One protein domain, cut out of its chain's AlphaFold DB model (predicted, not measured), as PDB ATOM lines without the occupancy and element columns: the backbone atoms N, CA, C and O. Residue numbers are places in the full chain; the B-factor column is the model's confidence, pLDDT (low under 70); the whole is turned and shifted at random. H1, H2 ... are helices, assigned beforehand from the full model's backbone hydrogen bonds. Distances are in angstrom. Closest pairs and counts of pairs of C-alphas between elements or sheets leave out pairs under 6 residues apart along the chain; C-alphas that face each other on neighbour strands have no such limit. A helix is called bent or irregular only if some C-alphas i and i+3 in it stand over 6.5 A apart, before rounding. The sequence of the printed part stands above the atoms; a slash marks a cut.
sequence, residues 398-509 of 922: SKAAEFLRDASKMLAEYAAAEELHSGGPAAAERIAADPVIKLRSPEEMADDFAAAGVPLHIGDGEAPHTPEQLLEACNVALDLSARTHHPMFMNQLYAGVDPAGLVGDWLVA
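Overview. This is residues 398 to 509 of the 922 residues of the protein "Hypothetical protein" of Prasinoderma coloniale (UniProt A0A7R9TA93). Three helices lie in a loose row, with H4 in the middle between the long H1 and the short H3; H4 lies beside the first part of H1, and H3 pairs with H4 as a helical hairpin. The small H2 sits beyond the far end of H1, H5 lies near H1 without touching any helix, and residues 458 to 463 stick out as a free loop. The printed part has 112 residues with five named helices in the order H1, H2, H3, H4, H5 and no named strand, and its class is all helix. It is only just loose, close to compact, with a radius of gyration of the C-alphas of 16.1 A and spans of 50 by 34 by 26 A.

Along the chain. H1, residues 398 to 420, begins at C-alpha 398 (62.351, 112.082, 107.342) and is 33.5 A long from first to last C-alpha. H2 is residues 425 to 433; it is neither bent nor irregular, but only just: C-alphas 425 and 428 are 6.3 A apart. H3 is residues 442 to 451. H4, residues 467 to 480, begins at C-alpha 467 (63.326, 101.745, 104.468) and is 20.0 A long. H5, residues 499 to 509, is 15.3 A long and ends at C-alpha 509 (48.416, 107.781, 92.879).

Arrangement. H1 touches H4 with residues 399 to 407 alone, and the closest C-alphas, of Phe 403 and Pro 467, are 5.5 A apart. The two helices run the same way at a shallow tilt of 22 degrees. H3 and H4 form a helical hairpin: they touch, with the C-alphas of Phe 449 and Ala 473 closest at 6.3 A, and run opposite ways at a shallow tilt of 31 degrees. H1 and H3 are apart. H1 and H2 are close but not clearly touching, with the C-alphas of Leu 420 and Ala 427 closest at 7.0 A; they run opposite ways at a steep tilt of 66 degrees. H1 and H5 are near each other, with 6 pairs of C-alphas within 10 A. H4 and H5 are apart. In H1, H3, H4 and H5 every O i to N i+4 pair is within hydrogen-bond range; in H2 it is 4 of 5.

Size, cuts and confidence. The two C-alphas farthest apart, those of Pro 425 and Gly 461, are 52.5 A from each other. The printed part has no cut. The link from H1 to H2 is tight and that from H2 to H3 is short, while H3 to H4, with 15 residues, and H4 to H5, with 18 residues, are long links. The mean pLDDT of the printed part is 87.7, and residues 420 to 430 are under 70.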
ATOM      1  N   SER A 398      61.134 111.946 108.145       70.56
ATOM      2  CA  SER A 398      62.351 112.082 107.342       70.56
ATOM      3  C   SER A 398      62.704 110.774 106.628       70.56
ATOM      4  O   SER A 398      62.911 110.798 105.417       70.56
ATOM      5  N   LYS A 399      62.625 109.634 107.325       76.94
ATOM      6  CA  LYS A 399      62.827 108.296 106.746       76.94
ATOM      7  C   LYS A 399      61.757 107.931 105.720       76.94
ATOM      8  O   LYS A 399      62.068 107.351 104.687       76.94
ATOM      9  N   ALA A 400      60.503 108.314 105.961       79.94
ATOM     10  CA  ALA A 400      59.429 108.112 104.986       79.94
ATOM     11  C   ALA A 400      59.671 108.909 103.688       79.94
ATOM     12  O   ALA A 400      59.444 108.405 102.590       79.94
ATOM     13  N   ALA A 401      60.158 110.149 103.800       83.81
ATOM     14  CA  ALA A 401      60.494 110.972 102.639       83.81
ATOM     15  C   ALA A 401      61.732 110.465 101.875       83.81
ATOM     16  O   ALA A 401      61.803 110.632 100.656       83.81
ATOM     17  N   GLU A 402      62.700 109.872 102.575       85.12
ATOM     18  CA  GLU A 402      63.863 109.204 101.981       85.12
ATOM     19  C   GLU A 402      63.439 107.962 101.191       85.12
ATOM     20  O   GLU A 402      63.682 107.912  99.986       85.12
ATOM     21  N   PHE A 403      62.667 107.061 101.812       87.75
ATOM     22  CA  PHE A 403      62.095 105.887 101.145       87.75
ATOM     23  C   PHE A 403      61.358 106.259  99.855       87.75
ATOM     24  O   PHE A 403      61.629 105.698  98.797       87.75
ATOM     25  N   LEU A 404      60.463 107.253  99.915       89.81
ATOM     26  CA  LEU A 404      59.713 107.707  98.742       89.81
ATOM     27  C   LEU A 404      60.630 108.184  97.612       89.81
ATOM     28  O   LEU A 404      60.341 107.923  96.444       89.81
ATOM     29  N   ARG A 405      61.720 108.888  97.931       89.81
ATOM     30  CA  ARG A 405      62.664 109.400  96.931       89.81
ATOM     31  C   ARG A 405      63.429 108.270  96.258       89.81
ATOM     32  O   ARG A 405      63.519 108.259  95.031       89.81
ATOM     33  N   ASP A 406      63.952 107.346  97.050       90.31
ATOM     34  CA  ASP A 406      64.768 106.245  96.550       90.31
ATOM     35  C   ASP A 406      63.916 105.251  95.762       90.31
ATOM     36  O   ASP A 406      64.273 104.899  94.637       90.31
ATOM     37  N   ALA A 407      62.721 104.921  96.264       91.50
ATOM     38  CA  ALA A 407      61.752 104.099  95.548       91.50
ATOM     39  C   ALA A 407      61.317 104.767  94.233       91.50
ATOM     40  O   ALA A 407      61.284 104.116  93.193       91.50
ATOM     41  N   SER A 408      61.050 106.080  94.232       91.31
ATOM     42  CA  SER A 408      60.691 106.801  92.998       91.31
ATOM     43  C   SER A 408      61.816 106.775  91.964       91.31
ATOM     44  O   SER A 408      61.554 106.627  90.772       91.31
ATOM     45  N   LYS A 409      63.074 106.911  92.404       91.56
ATOM     46  CA  LYS A 409      64.239 106.822  91.520       91.56
ATOM     47  C   LYS A 409      64.383 105.413  90.942       91.56
ATOM     48  O   LYS A 409      64.527 105.285  89.732       91.56
ATOM     49  N   MET A 410      64.280 104.386  91.783       91.25
ATOM     50  CA  MET A 410      64.318 102.978  91.377       91.25
ATOM     51  C   MET A 410      63.225 102.660  90.347       91.25
ATOM     52  O   MET A 410      63.515 102.090  89.300       91.25
ATOM     53  N   LEU A 411      61.984 103.093  90.588       90.88
ATOM     54  CA  LEU A 411      60.868 102.888  89.658       90.88
ATOM     55  C   LEU A 411      61.069 103.632  88.329       90.88
ATOM     56  O   LEU A 411      60.736 103.099  87.271       90.88
ATOM     57  N   ALA A 412      61.628 104.845  88.362       88.44
ATOM     58  CA  ALA A 412      61.961 105.600  87.156       88.44
ATOM     59  C   ALA A 412      63.084 104.943  86.340       88.44
ATOM     60  O   ALA A 412      62.990 104.883  85.115       88.44
ATOM     61  N   GLU A 413      64.120 104.431  87.005       87.62
ATOM     62  CA  GLU A 413      65.213 103.697  86.363       87.62
ATOM     63  C   GLU A 413      64.722 102.372  85.767       87.62
ATOM     64  O   GLU A 413      65.041 102.083  84.614       87.62
ATOM     65  N   TYR A 414      63.880 101.627  86.492       85.56
ATOM     66  CA  TYR A 414      63.230 100.413  85.993       85.56
ATOM     67  C   TYR A 414      62.394 100.699  84.738       85.56
ATOM     68  O   TYR A 414      62.621 100.097  83.691       85.56
ATOM     69  N   ALA A 415      61.492 101.684  84.792       86.25
ATOM     70  CA  ALA A 415      60.654 102.044  83.648       86.25
ATOM     71  C   ALA A 415      61.481 102.497  82.428       86.25
ATOM     72  O   ALA A 415      61.164 102.144  81.292       86.25
ATOM     73  N   ALA A 416      62.564 103.251  82.647       84.31
ATOM     74  CA  ALA A 416      63.465 103.670  81.576       84.31
ATOM     75  C   ALA A 416      64.263 102.497  80.977       84.31
ATOM     76  O   ALA A 416      64.493 102.468  79.767       84.31
ATOM     77  N   ALA A 417      64.682 101.530  81.799       78.44
ATOM     78  CA  ALA A 417      65.370 100.327  81.341       78.44
ATOM     79  C   ALA A 417      64.452  99.439  80.489       78.44
ATOM     80  O   ALA A 417      64.864  98.962  79.430       78.44
ATOM     81  N   GLU A 418      63.193  99.273  80.893       77.38
ATOM     82  CA  GLU A 418      62.194  98.523  80.124       77.38
ATOM     83  C   GLU A 418      61.906  99.180  78.761       77.38
ATOM     84  O   GLU A 418      61.843  98.497  77.741       77.38
ATOM     85  N   GLU A 419      61.868 100.514  78.675       74.81
ATOM     86  CA  GLU A 419      61.748 101.223  77.389       74.81
ATOM     87  C   GLU A 419      62.925 100.942  76.432       74.81
ATOM     88  O   GLU A 419      62.733 100.839  75.217       74.81
ATOM     89  N   LEU A 420      64.143 100.737  76.947       65.56
ATOM     90  CA  LEU A 420      65.324 100.408  76.132       65.56
ATOM     91  C   LEU A 420      65.312  98.981  75.555       65.56
ATOM     92  O   LEU A 420      66.098  98.696  74.640       65.56
ATOM     93  N   HIS A 421      64.453  98.086  76.053       63.38
ATOM     94  CA  HIS A 421      64.253  96.749  75.476       63.38
ATOM     95  C   HIS A 421      63.459  96.794  74.165       63.38
ATOM     96  O   HIS A 421      63.520  95.857  73.375       63.38
ATOM     97  N   SER A 422      62.780  97.909  73.894       57.28
ATOM     98  CA  SER A 422      61.868  98.073  72.764       57.28
ATOM     99  C   SER A 422      62.512  98.717  71.514       57.28
ATOM    100  O   SER A 422      61.825  98.992  70.539       57.28
ATOM    101  N   GLY A 423      63.831  98.982  71.467       55.94
ATOM    102  CA  GLY A 423      64.418  99.667  70.298       55.94
ATOM    103  C   GLY A 423      65.924  99.518  70.043       55.94
ATOM    104  O   GLY A 423      66.756  99.619  70.944       55.94
ATOM    105  N   GLY A 424      66.280  99.372  68.759       55.72
ATOM    106  CA  GLY A 424      67.652  99.457  68.231       55.72
ATOM    107  C   GLY A 424      68.442  98.132  68.178       55.72
ATOM    108  O   GLY A 424      67.987  97.114  68.686       55.72
ATOM    109  N   PRO A 425      69.653  98.113  67.576       51.91
ATOM    110  CA  PRO A 425      70.451  96.890  67.383       51.91
ATOM    111  C   PRO A 425      70.864  96.187  68.686       51.91
ATOM    112  O   PRO A 425      71.014  94.973  68.708       51.91
ATOM    113  N   ALA A 426      71.019  96.947  69.775       57.88
ATOM    114  CA  ALA A 426      71.358  96.419  71.097       57.88
ATOM    115  C   ALA A 426      70.151  95.816  71.846       57.88
ATOM    116  O   ALA A 426      70.334  95.236  72.914       57.88
ATOM    117  N   ALA A 427      68.925  95.960  71.323       63.75
ATOM    118  CA  ALA A 427      67.738  95.345  71.912       63.75
ATOM    119  C   ALA A 427      67.776  93.818  71.774       63.75
ATOM    120  O   ALA A 427      67.470  93.134  72.737       63.75
ATOM    121  N   ALA A 428      68.246  93.281  70.643       64.12
ATOM    122  CA  ALA A 428      68.331  91.834  70.422       64.12
ATOM    123  C   ALA A 428      69.239  91.122  71.445       64.12
ATOM    124  O   ALA A 428      68.875  90.077  71.973       64.12
ATOM    125  N   GLU A 429      70.393  91.713  71.779       64.12
ATOM    126  CA  GLU A 429      71.292  91.172  72.811       64.12
ATOM    127  C   GLU A 429      70.658  91.216  74.209       64.12
ATOM    128  O   GLU A 429      70.837  90.280  74.983       64.12
ATOM    129  N   ARG A 430      69.882  92.263  74.528       68.44
ATOM    130  CA  ARG A 430      69.168  92.382  75.812       68.44
ATOM    131  C   ARG A 430      67.975  91.434  75.918       68.44
ATOM    132  O   ARG A 430      67.847  90.761  76.928       68.44
ATOM    133  N   ILE A 431      67.177  91.314  74.857       71.25
ATOM    134  CA  ILE A 431      66.067  90.352  74.736       71.25
ATOM    135  C   ILE A 431      66.567  88.908  74.921       71.25
ATOM    136  O   ILE A 431      65.839  88.041  75.392       71.25
ATOM    137  N   ALA A 432      67.814  88.622  74.535       70.75
ATOM    138  CA  ALA A 432      68.439  87.321  74.766       70.75
ATOM    139  C   ALA A 432      69.037  87.159  76.178       70.75
ATOM    140  O   ALA A 432      69.209  86.026  76.626       70.75
ATOM    141  N   ALA A 433      69.393  88.254  76.854       74.81
ATOM    142  CA  ALA A 433      70.057  88.236  78.158       74.81
ATOM    143  C   ALA A 433      69.078  88.266  79.345       74.81
ATOM    144  O   ALA A 433      69.367  87.659  80.377       74.81
ATOM    145  N   ASP A 434      67.937  88.937  79.188       84.06
ATOM    146  CA  ASP A 434      66.972  89.173  80.258       84.06
ATOM    147  C   ASP A 434      65.706  88.315  80.070       84.06
ATOM    148  O   ASP A 434      65.047  88.412  79.036       84.06
ATOM    149  N   PRO A 435      65.326  87.476  81.052       90.81
ATOM    150  CA  PRO A 435      64.135  86.642  80.931       90.81
ATOM    151  C   PRO A 435      62.848  87.471  81.051       90.81
ATOM    152  O   PRO A 435      62.754  88.394  81.862       90.81
ATOM    153  N   VAL A 436      61.804  87.071  80.315       92.19
ATOM    154  CA  VAL A 436      60.445  87.645  80.414       92.19
ATOM    155  C   VAL A 436      59.871  87.471  81.817       92.19
ATOM    156  O   VAL A 436      59.113  88.308  82.303       92.19
ATOM    157  N   ILE A 437      60.203  86.355  82.459       93.94
ATOM    158  CA  ILE A 437      59.829  86.046  83.833       93.94
ATOM    159  C   ILE A 437      60.895  85.147  84.453       93.94
ATOM    160  O   ILE A 437      61.351  84.188  83.830       93.94
ATOM    161  N   LYS A 438      61.257  85.423  85.705       93.19
ATOM    162  CA  LYS A 438      62.019  84.500  86.551       93.19
ATOM    163  C   LYS A 438      61.030  83.680  87.368       93.19
ATOM    164  O   LYS A 438      60.720  84.020  88.505       93.19
ATOM    165  N   LEU A 439      60.450  82.654  86.748       93.06
ATOM    166  CA  LEU A 439      59.372  81.900  87.380       93.06
ATOM    167  C   LEU A 439      59.884  81.160  88.625       93.06
ATOM    168  O   LEU A 439      60.800  80.345  88.537       93.06
ATOM    169  N   ARG A 440      59.248  81.435  89.763       93.56
ATOM    170  CA  ARG A 440      59.467  80.780  91.056       93.56
ATOM    171  C   ARG A 440      58.214  80.038  91.490       93.56
ATOM    172  O   ARG A 440      57.099  80.448  91.151       93.56
ATOM    173  N   SER A 441      58.382  78.973  92.268       95.12
ATOM    174  CA  SER A 441      57.269  78.414  93.034       95.12
ATOM    175  C   SER A 441      56.826  79.397  94.137       95.12
ATOM    176  O   SER A 441      57.601  80.275  94.526       95.12
ATOM    177  N   PRO A 442      55.599  79.274  94.678       96.69
ATOM    178  CA  PRO A 442      55.167  80.100  95.808       96.69
ATOM    179  C   PRO A 442      56.083  79.991  97.039       96.69
ATOM    180  O   PRO A 442      56.291  80.984  97.729       96.69
ATOM    181  N   GLU A 443      56.643  78.805  97.293       96.56
ATOM    182  CA  GLU A 443      57.566  78.554  98.408       96.56
ATOM    183  C   GLU A 443      58.915  79.243  98.171       96.56
ATOM    184  O   GLU A 443      59.381  79.988  99.028       96.56
ATOM    185  N   GLU A 444      59.489  79.095  96.972       96.50
ATOM    186  CA  GLU A 444      60.744  79.763  96.599       96.50
ATOM    187  C   GLU A 444      60.610  81.291  96.643       96.50
ATOM    188  O   GLU A 444      61.520  81.984  97.087       96.50
ATOM    189  N   MET A 445      59.463  81.825  96.216       96.56
ATOM    190  CA  MET A 445      59.188  83.259  96.283       96.56
ATOM    191  C   MET A 445      59.087  83.744  97.735       96.56
ATOM    192  O   MET A 445      59.614  84.803  98.062       96.56
ATOM    193  N   ALA A 446      58.438  82.982  98.620       96.56
ATOM    194  CA  ALA A 446      58.397  83.314 100.043       96.56
ATOM    195  C   ALA A 446      59.803  83.323 100.667       96.56
ATOM    196  O   ALA A 446      60.113  84.237 101.437       96.56
ATOM    197  N   ASP A 447      60.660  82.371 100.283       96.94
ATOM    198  CA  ASP A 447      62.064  82.318 100.700       96.94
ATOM    199  C   ASP A 447      62.874  83.515 100.169       96.94
ATOM    200  O   ASP A 447      63.655  84.097 100.923       96.94
ATOM    201  N   ASP A 448      62.662  83.934  98.914       97.00
ATOM    202  CA  ASP A 448      63.322  85.107  98.316       97.00
ATOM    203  C   ASP A 448      62.971  86.402  99.099       97.00
ATOM    204  O   ASP A 448      63.852  87.203  99.425       97.00
ATOM    205  N   PHE A 449      61.703  86.588  99.486       97.31
ATOM    206  CA  PHE A 449      61.261  87.721 100.318       97.31
ATOM    207  C   PHE A 449      61.789  87.645 101.762       97.31
ATOM    208  O   PHE A 449      62.245  88.646 102.325       97.31
ATOM    209  N   ALA A 450      61.799  86.452 102.361       95.31
ATOM    210  CA  ALA A 450      62.398  86.245 103.677       95.31
ATOM    211  C   ALA A 450      63.909  86.552 103.669       95.31
ATOM    212  O   ALA A 450      64.415  87.175 104.605       95.31
ATOM    213  N   ALA A 451      64.619  86.190 102.595       95.62
ATOM    214  CA  ALA A 451      66.034  86.500 102.405       95.62
ATOM    215  C   ALA A 451      66.302  88.010 102.247       95.62
ATOM    216  O   ALA A 451      67.328  88.493 102.729       95.62
ATOM    217  N   ALA A 452      65.364  88.766 101.662       94.50
ATOM    218  CA  ALA A 452      65.383  90.234 101.633       94.50
ATOM    219  C   ALA A 452      65.096  90.885 103.004       94.50
ATOM    220  O   ALA A 452      65.184  92.105 103.159       94.50
ATOM    221  N   GLY A 453      64.771  90.085 104.025       94.00
ATOM    222  CA  GLY A 453      64.472  90.558 105.374       94.00
ATOM    223  C   GLY A 453      63.059  91.116 105.542       94.00
ATOM    224  O   GLY A 453      62.812  91.792 106.543       94.00
ATOM    225  N   VAL A 454      62.162  90.841 104.586       95.56
ATOM    226  CA  VAL A 454      60.738  91.216 104.599       95.56
ATOM    227  C   VAL A 454      59.912  90.008 104.137       95.56
ATOM    228  O   VAL A 454      59.594  89.906 102.950       95.56
ATOM    229  N   PRO A 455      59.600  89.052 105.031       94.56
ATOM    230  CA  PRO A 455      58.783  87.892 104.680       94.56
ATOM    231  C   PRO A 455      57.425  88.304 104.089       94.56
ATOM    232  O   PRO A 455      56.835  89.298 104.499       94.56
ATOM    233  N   LEU A 456      56.885  87.515 103.149       93.94
ATOM    234  CA  LEU A 456      55.550  87.780 102.581       93.94
ATOM    235  C   LEU A 456      54.413  87.615 103.603       93.94
ATOM    236  O   LEU A 456      53.335  88.183 103.425       93.94
ATOM    237  N   HIS A 457      54.622  86.797 104.636       92.50
ATOM    238  CA  HIS A 457      53.646  86.598 105.702       92.50
ATOM    239  C   HIS A 457      53.621  87.815 106.630       92.50
ATOM    240  O   HIS A 457      54.652  88.178 107.177       92.50
ATOM    241  N   ILE A 458      52.434  88.387 106.837       92.38
ATOM    242  CA  ILE A 458      52.207  89.496 107.768       92.38
ATOM    243  C   ILE A 458      51.808  88.900 109.122       92.38
ATOM    244  O   ILE A 458      50.729  88.309 109.226       92.38
ATOM    245  N   GLY A 459      52.676  89.031 110.129       86.62
ATOM    246  CA  GLY A 459      52.460  88.464 111.464       86.62
ATOM    247  C   GLY A 459      51.798  89.430 112.456       86.62
ATOM    248  O   GLY A 459      51.956  90.649 112.370       86.62
ATOM    249  N   ASP A 460      51.097  88.887 113.455       87.75
ATOM    250  CA  ASP A 460      50.565  89.682 114.568       87.75
ATOM    251  C   ASP A 460      51.708  90.236 115.437       87.75
ATOM    252  O   ASP A 460      52.602  89.504 115.862       87.75
ATOM    253  N   GLY A 461      51.678  91.542 115.728       80.44
ATOM    254  CA  GLY A 461      52.689  92.201 116.568       80.44
ATOM    255  C   GLY A 461      54.068  92.376 115.915       80.44
ATOM    256  O   GLY A 461      55.041  92.643 116.622       80.44
ATOM    257  N   GLU A 462      54.171  92.229 114.591       83.62
ATOM    258  CA  GLU A 462      55.425  92.383 113.849       83.62
ATOM    259  C   GLU A 462      56.002  93.808 113.953       83.62
ATOM    260  O   GLU A 462      55.291  94.817 113.909       83.62
ATOM    261  N   ALA A 463      57.326  93.899 114.106       84.38
ATOM    262  CA  ALA A 463      58.029  95.177 114.126       84.38
ATOM    263  C   ALA A 463      58.106  95.780 112.708       84.38
ATOM    264  O   ALA A 463      58.276  95.043 111.741       84.38
ATOM    265  N   PRO A 464      58.057  97.116 112.550       86.44
ATOM    266  CA  PRO A 464      58.165  97.731 111.233       86.44
ATOM    267  C   PRO A 464      59.545  97.477 110.610       86.44
ATOM    268  O   PRO A 464      60.576  97.684 111.257       86.44
ATOM    269  N   HIS A 465      59.566  97.107 109.331       89.75
ATOM    270  CA  HIS A 465      60.802  97.006 108.556       89.75
ATOM    271  C   HIS A 465      61.409  98.384 108.263       89.75
ATOM    272  O   HIS A 465      60.727  99.412 108.207       89.75
ATOM    273  N   THR A 466      62.723  98.403 108.065       88.56
ATOM    274  CA  THR A 466      63.474  99.610 107.694       88.56
ATOM    275  C   THR A 466      63.223 100.014 106.232       88.56
ATOM    276  O   THR A 466      62.915  99.148 105.412       88.56
ATOM    277  N   PRO A 467      63.379 101.303 105.865       89.12
ATOM    278  CA  PRO A 467      63.326 101.745 104.468       89.12
ATOM    279  C   PRO A 467      64.194 100.918 103.514       89.12
ATOM    280  O   PRO A 467      63.761 100.619 102.407       89.12
ATOM    281  N   GLU A 468      65.388 100.514 103.947       90.38
ATOM    282  CA  GLU A 468      66.327  99.722 103.152       90.38
ATOM    283  C   GLU A 468      65.795  98.309 102.885       90.38
ATOM    284  O   GLU A 468      65.854  97.833 101.755       90.38
ATOM    285  N   GLN A 469      65.218  97.661 103.903       92.75
ATOM    286  CA  GLN A 469      64.556  96.360 103.751       92.75
ATOM    287  C   GLN A 469      63.337  96.455 102.827       92.75
ATOM    288  O   GLN A 469      63.130  95.589 101.982       92.75
ATOM    289  N   LEU A 470      62.547  97.526 102.948       93.31
ATOM    290  CA  LEU A 470      61.391  97.754 102.079       93.31
ATOM    291  C   LEU A 470      61.808  98.008 100.622       93.31
ATOM    292  O   LEU A 470      61.147  97.513  99.713       93.31
ATOM    293  N   LEU A 471      62.904  98.739 100.385       94.00
ATOM    294  CA  LEU A 471      63.469  98.916  99.042       94.00
ATOM    295  C   LEU A 471      63.950  97.587  98.455       94.00
ATOM    296  O   LEU A 471      63.689  97.318  97.284       94.00
ATOM    297  N   GLU A 472      64.591  96.739  99.259       94.50
ATOM    298  CA  GLU A 472      65.012  95.416  98.797       94.50
ATOM    299  C   GLU A 472      63.815  94.514  98.477       94.50
ATOM    300  O   GLU A 472      63.797  93.858  97.438       94.50
ATOM    301  N   ALA A 473      62.755  94.562  99.284       95.69
ATOM    302  CA  ALA A 473      61.501  93.883  98.968       95.69
ATOM    303  C   ALA A 473      60.888  94.385  97.645       95.69
ATOM    304  O   ALA A 473      60.365  93.589  96.864       95.69
ATOM    305  N   CYS A 474      60.982  95.688  97.345       95.56
ATOM    306  CA  CYS A 474      60.579  96.216  96.040       95.56
ATOM    307  C   CYS A 474      61.453  95.682  94.891       95.56
ATOM    308  O   CYS A 474      60.908  95.368  93.833       95.56
ATOM    309  N   ASN A 475      62.771  95.544  95.082       94.00
ATOM    310  CA  ASN A 475      63.661  94.934  94.087       94.00
ATOM    311  C   ASN A 475      63.272  93.478  93.810       94.00
ATOM    312  O   ASN A 475      63.128  93.107  92.648       94.00
ATOM    313  N   VAL A 476      63.043  92.678  94.857       95.56
ATOM    314  CA  VAL A 476      62.586  91.283  94.720       95.56
ATOM    315  C   VAL A 476      61.254  91.223  93.975       95.56
ATOM    316  O   VAL A 476      61.102  90.439  93.038       95.56
ATOM    317  N   ALA A 477      60.302  92.093  94.327       95.75
ATOM    318  CA  ALA A 477      59.014  92.161  93.647       95.75
ATOM    319  C   ALA A 477      59.162  92.468  92.147       95.75
ATOM    320  O   ALA A 477      58.510  91.816  91.331       95.75
ATOM    321  N   LEU A 478      60.014  93.427  91.770       92.81
ATOM    322  CA  LEU A 478      60.270  93.762  90.365       92.81
ATOM    323  C   LEU A 478      61.014  92.640  89.628       92.81
ATOM    324  O   LEU A 478      60.667  92.343  88.489       92.81
ATOM    325  N   ASP A 479      61.996  91.998  90.265       91.69
ATOM    326  CA  ASP A 479      62.825  90.964  89.635       91.69
ATOM    327  C   ASP A 479      62.051  89.671  89.338       91.69
ATOM    328  O   ASP A 479      62.256  89.042  88.296       91.69
ATOM    329  N   LEU A 480      61.148  89.285  90.243       94.00
ATOM    330  CA  LEU A 480      60.336  88.072  90.118       94.00
ATOM    331  C   LEU A 480      59.026  88.295  89.344       94.00
ATOM    332  O   LEU A 480      58.364  87.329  88.954       94.00
ATOM    333  N   SER A 481      58.638  89.551  89.105       93.88
ATOM    334  CA  SER A 481      57.453  89.876  88.309       93.88
ATOM    335  C   SER A 481      57.672  89.608  86.821       93.88
ATOM    336  O   SER A 481      58.774  89.719  86.289       93.88
ATOM    337  N   ALA A 482      56.587  89.291  86.110       93.06
ATOM    338  CA  ALA A 482      56.631  89.236  84.655       93.06
ATOM    339  C   ALA A 482      56.940  90.629  84.086       93.06
ATOM    340  O   ALA A 482      56.243  91.604  84.382       93.06
ATOM    341  N   ARG A 483      57.941  90.709  83.210       91.56
ATOM    342  CA  ARG A 483      58.308  91.928  82.491       91.56
ATOM    343  C   ARG A 483      57.349  92.135  81.333       91.56
ATOM    344  O   ARG A 483      57.589  91.716  80.205       91.56
ATOM    345  N   THR A 484      56.220  92.771  81.616       91.12
ATOM    346  CA  THR A 484      55.152  92.973  80.626       91.12
ATOM    347  C   THR A 484      55.575  93.864  79.457       91.12
ATOM    348  O   THR A 484      54.950  93.802  78.406       91.12
ATOM    349  N   HIS A 485      56.631  94.666  79.620       86.81
ATOM    350  CA  HIS A 485      57.268  95.478  78.578       86.81
ATOM    351  C   HIS A 485      58.191  94.700  77.649       86.81
ATOM    352  O   HIS A 485      58.566  95.211  76.592       86.81
ATOM    353  N   HIS A 486      58.578  93.491  78.044       88.38
ATOM    354  CA  HIS A 486      59.529  92.714  77.284       88.38
ATOM    355  C   HIS A 486      58.931  92.342  75.914       88.38
ATOM    356  O   HIS A 486      57.797  91.864  75.867       88.38
ATOM    357  N   PRO A 487      59.670  92.474  74.797       88.88
ATOM    358  CA  PRO A 487      59.140  92.177  73.462       88.88
ATOM    359  C   PRO A 487      58.617  90.745  73.277       88.88
ATOM    360  O   PRO A 487      57.735  90.520  72.459       88.88
ATOM    361  N   MET A 488      59.116  89.779  74.058       91.38
ATOM    362  CA  MET A 488      58.622  88.388  74.093       91.38
ATOM    363  C   MET A 488      57.433  88.157  75.053       91.38
ATOM    364  O   MET A 488      57.059  87.011  75.315       91.38
ATOM    365  N   PHE A 489      56.827  89.219  75.595       93.12
ATOM    366  CA  PHE A 489      55.571  89.155  76.342       93.12
ATOM    367  C   PHE A 489      54.376  89.396  75.407       93.12
ATOM    368  O   PHE A 489      53.984  90.525  75.134       93.12
ATOM    369  N   MET A 490      53.760  88.311  74.945       93.00
ATOM    370  CA  MET A 490      52.583  88.296  74.057       93.00
ATOM    371  C   MET A 490      51.461  87.432  74.652       93.00
ATOM    372  O   MET A 490      50.704  86.748  73.964       93.00
ATOM    373  N   ASN A 491      51.401  87.394  75.982       94.56
ATOM    374  CA  ASN A 491      50.568  86.457  76.728       94.56
ATOM    375  C   ASN A 491      49.127  86.954  76.909       94.56
ATOM    376  O   ASN A 491      48.210  86.154  77.090       94.56
ATOM    377  N   GLN A 492      48.934  88.273  76.925       95.31
ATOM    378  CA  GLN A 492      47.700  88.928  77.350       95.31
ATOM    379  C   GLN A 492      47.267  90.004  76.352       95.31
ATOM    380  O   GLN A 492      48.050  90.458  75.528       95.31
ATOM    381  N   LEU A 493      46.018  90.465  76.475       95.62
ATOM    382  CA  LEU A 493      45.494  91.627  75.738       95.62
ATOM    383  C   LEU A 493      46.011  92.978  76.277       95.62
ATOM    384  O   LEU A 493      45.365  94.005  76.093       95.62
ATOM    385  N   TYR A 494      47.144  92.970  76.971       94.31
ATOM    386  CA  TYR A 494      47.917  94.134  77.390       94.31
ATOM    387  C   TYR A 494      49.396  93.754  77.285       94.31
ATOM    388  O   TYR A 494      49.742  92.599  77.534       94.31
ATOM    389  N   ALA A 495      50.254  94.700  76.918       90.94
ATOM    390  CA  ALA A 495      51.702  94.525  76.883       90.94
ATOM    391  C   ALA A 495      52.373  95.900  76.938       90.94
ATOM    392  O   ALA A 495      51.898  96.855  76.332       90.94
ATOM    393  N   GLY A 496      53.469  96.009  77.676       87.94
ATOM    394  CA  GLY A 496      54.127  97.274  77.972       87.94
ATOM    395  C   GLY A 496      53.229  98.292  78.669       87.94
ATOM    396  O   GLY A 496      52.093  98.017  79.061       87.94
ATOM    397  N   VAL A 497      53.766  99.497  78.840       89.50
ATOM    398  CA  VAL A 497      52.998 100.646  79.304       89.50
ATOM    399  C   VAL A 497      53.443 101.902  78.581       89.50
ATOM    400  O   VAL A 497      54.629 102.105  78.329       89.50
ATOM    401  N   ASP A 498      52.487 102.751  78.230       91.75
ATOM    402  CA  ASP A 498      52.786 104.061  77.676       91.75
ATOM    403  C   ASP A 498      53.502 104.945  78.717       91.75
ATOM    404  O   ASP A 498      52.968 105.117  79.816       91.75
ATOM    405  N   PRO A 499      54.657 105.566  78.400       91.44
ATOM    406  CA  PRO A 499      55.394 106.383  79.365       91.44
ATOM    407  C   PRO A 499      54.611 107.583  79.905       91.44
ATOM    408  O   PRO A 499      54.677 107.880  81.098       91.44
ATOM    409  N   ALA A 500      53.848 108.279  79.055       95.25
ATOM    410  CA  ALA A 500      53.031 109.405  79.500       95.25
ATOM    411  C   ALA A 500      51.834 108.915  80.328       95.25
ATOM    412  O   ALA A 500      51.494 109.526  81.343       95.25
ATOM    413  N   GLY A 501      51.248 107.777  79.949       96.12
ATOM    414  CA  GLY A 501      50.252 107.064  80.739       96.12
ATOM    415  C   GLY A 501      50.769 106.687  82.131       96.12
ATOM    416  O   GLY A 501      50.090 106.962  83.118       96.12
ATOM    417  N   LEU A 502      51.978 106.126  82.230       95.31
ATOM    418  CA  LEU A 502      52.623 105.743  83.492       95.31
ATOM    419  C   LEU A 502      52.851 106.946  84.407       95.31
ATOM    420  O   LEU A 502      52.465 106.914  85.574       95.31
ATOM    421  N   VAL A 503      53.402 108.037  83.868       96.00
ATOM    422  CA  VAL A 503      53.569 109.295  84.614       96.00
ATOM    423  C   VAL A 503      52.217 109.833  85.086       96.00
ATOM    424  O   VAL A 503      52.095 110.303  86.218       96.00
ATOM    425  N   GLY A 504      51.182 109.739  84.247       97.44
ATOM    426  CA  GLY A 504      49.820 110.109  84.623       97.44
ATOM    427  C   GLY A 504      49.273 109.256  85.771       97.44
ATOM    428  O   GLY A 504      48.633 109.791  86.672       97.44
ATOM    429  N   ASP A 505      49.556 107.955  85.778       96.94
ATOM    430  CA  ASP A 505      49.120 107.023  86.821       96.94
ATOM    431  C   ASP A 505      49.851 107.258  88.153       96.94
ATOM    432  O   ASP A 505      49.211 107.292  89.206       96.94
ATOM    433  N   TRP A 506      51.158 107.545  88.108       96.31
ATOM    434  CA  TRP A 506      51.931 107.989  89.274       96.31
ATOM    435  C   TRP A 506      51.395 109.298  89.848       96.31
ATOM    436  O   TRP A 506      51.274 109.429  91.065       96.31
ATOM    437  N   LEU A 507      51.019 110.255  88.994       96.69
ATOM    438  CA  LEU A 507      50.406 111.508  89.435       96.69
ATOM    439  C   LEU A 507      49.054 111.258  90.109       96.69
ATOM    440  O   LEU A 507      48.793 111.825  91.169       96.69
ATOM    441  N   VAL A 508      48.209 110.398  89.533       97.31
ATOM    442  CA  VAL A 508      46.919 110.016  90.133       97.31
ATOM    443  C   VAL A 508      47.124 109.357  91.497       97.31
ATOM    444  O   VAL A 508      46.439 109.725  92.453       97.31
ATOM    445  N   ALA A 509      48.081 108.432  91.615       96.31
ATOM    446  CA  ALA A 509      48.416 107.781  92.879       96.31
ATOM    447  C   ALA A 509      48.937 108.783  93.924       96.31
ATOM    448  O   ALA A 509      48.501 108.754  95.071       96.31
TER     449      ALA A 509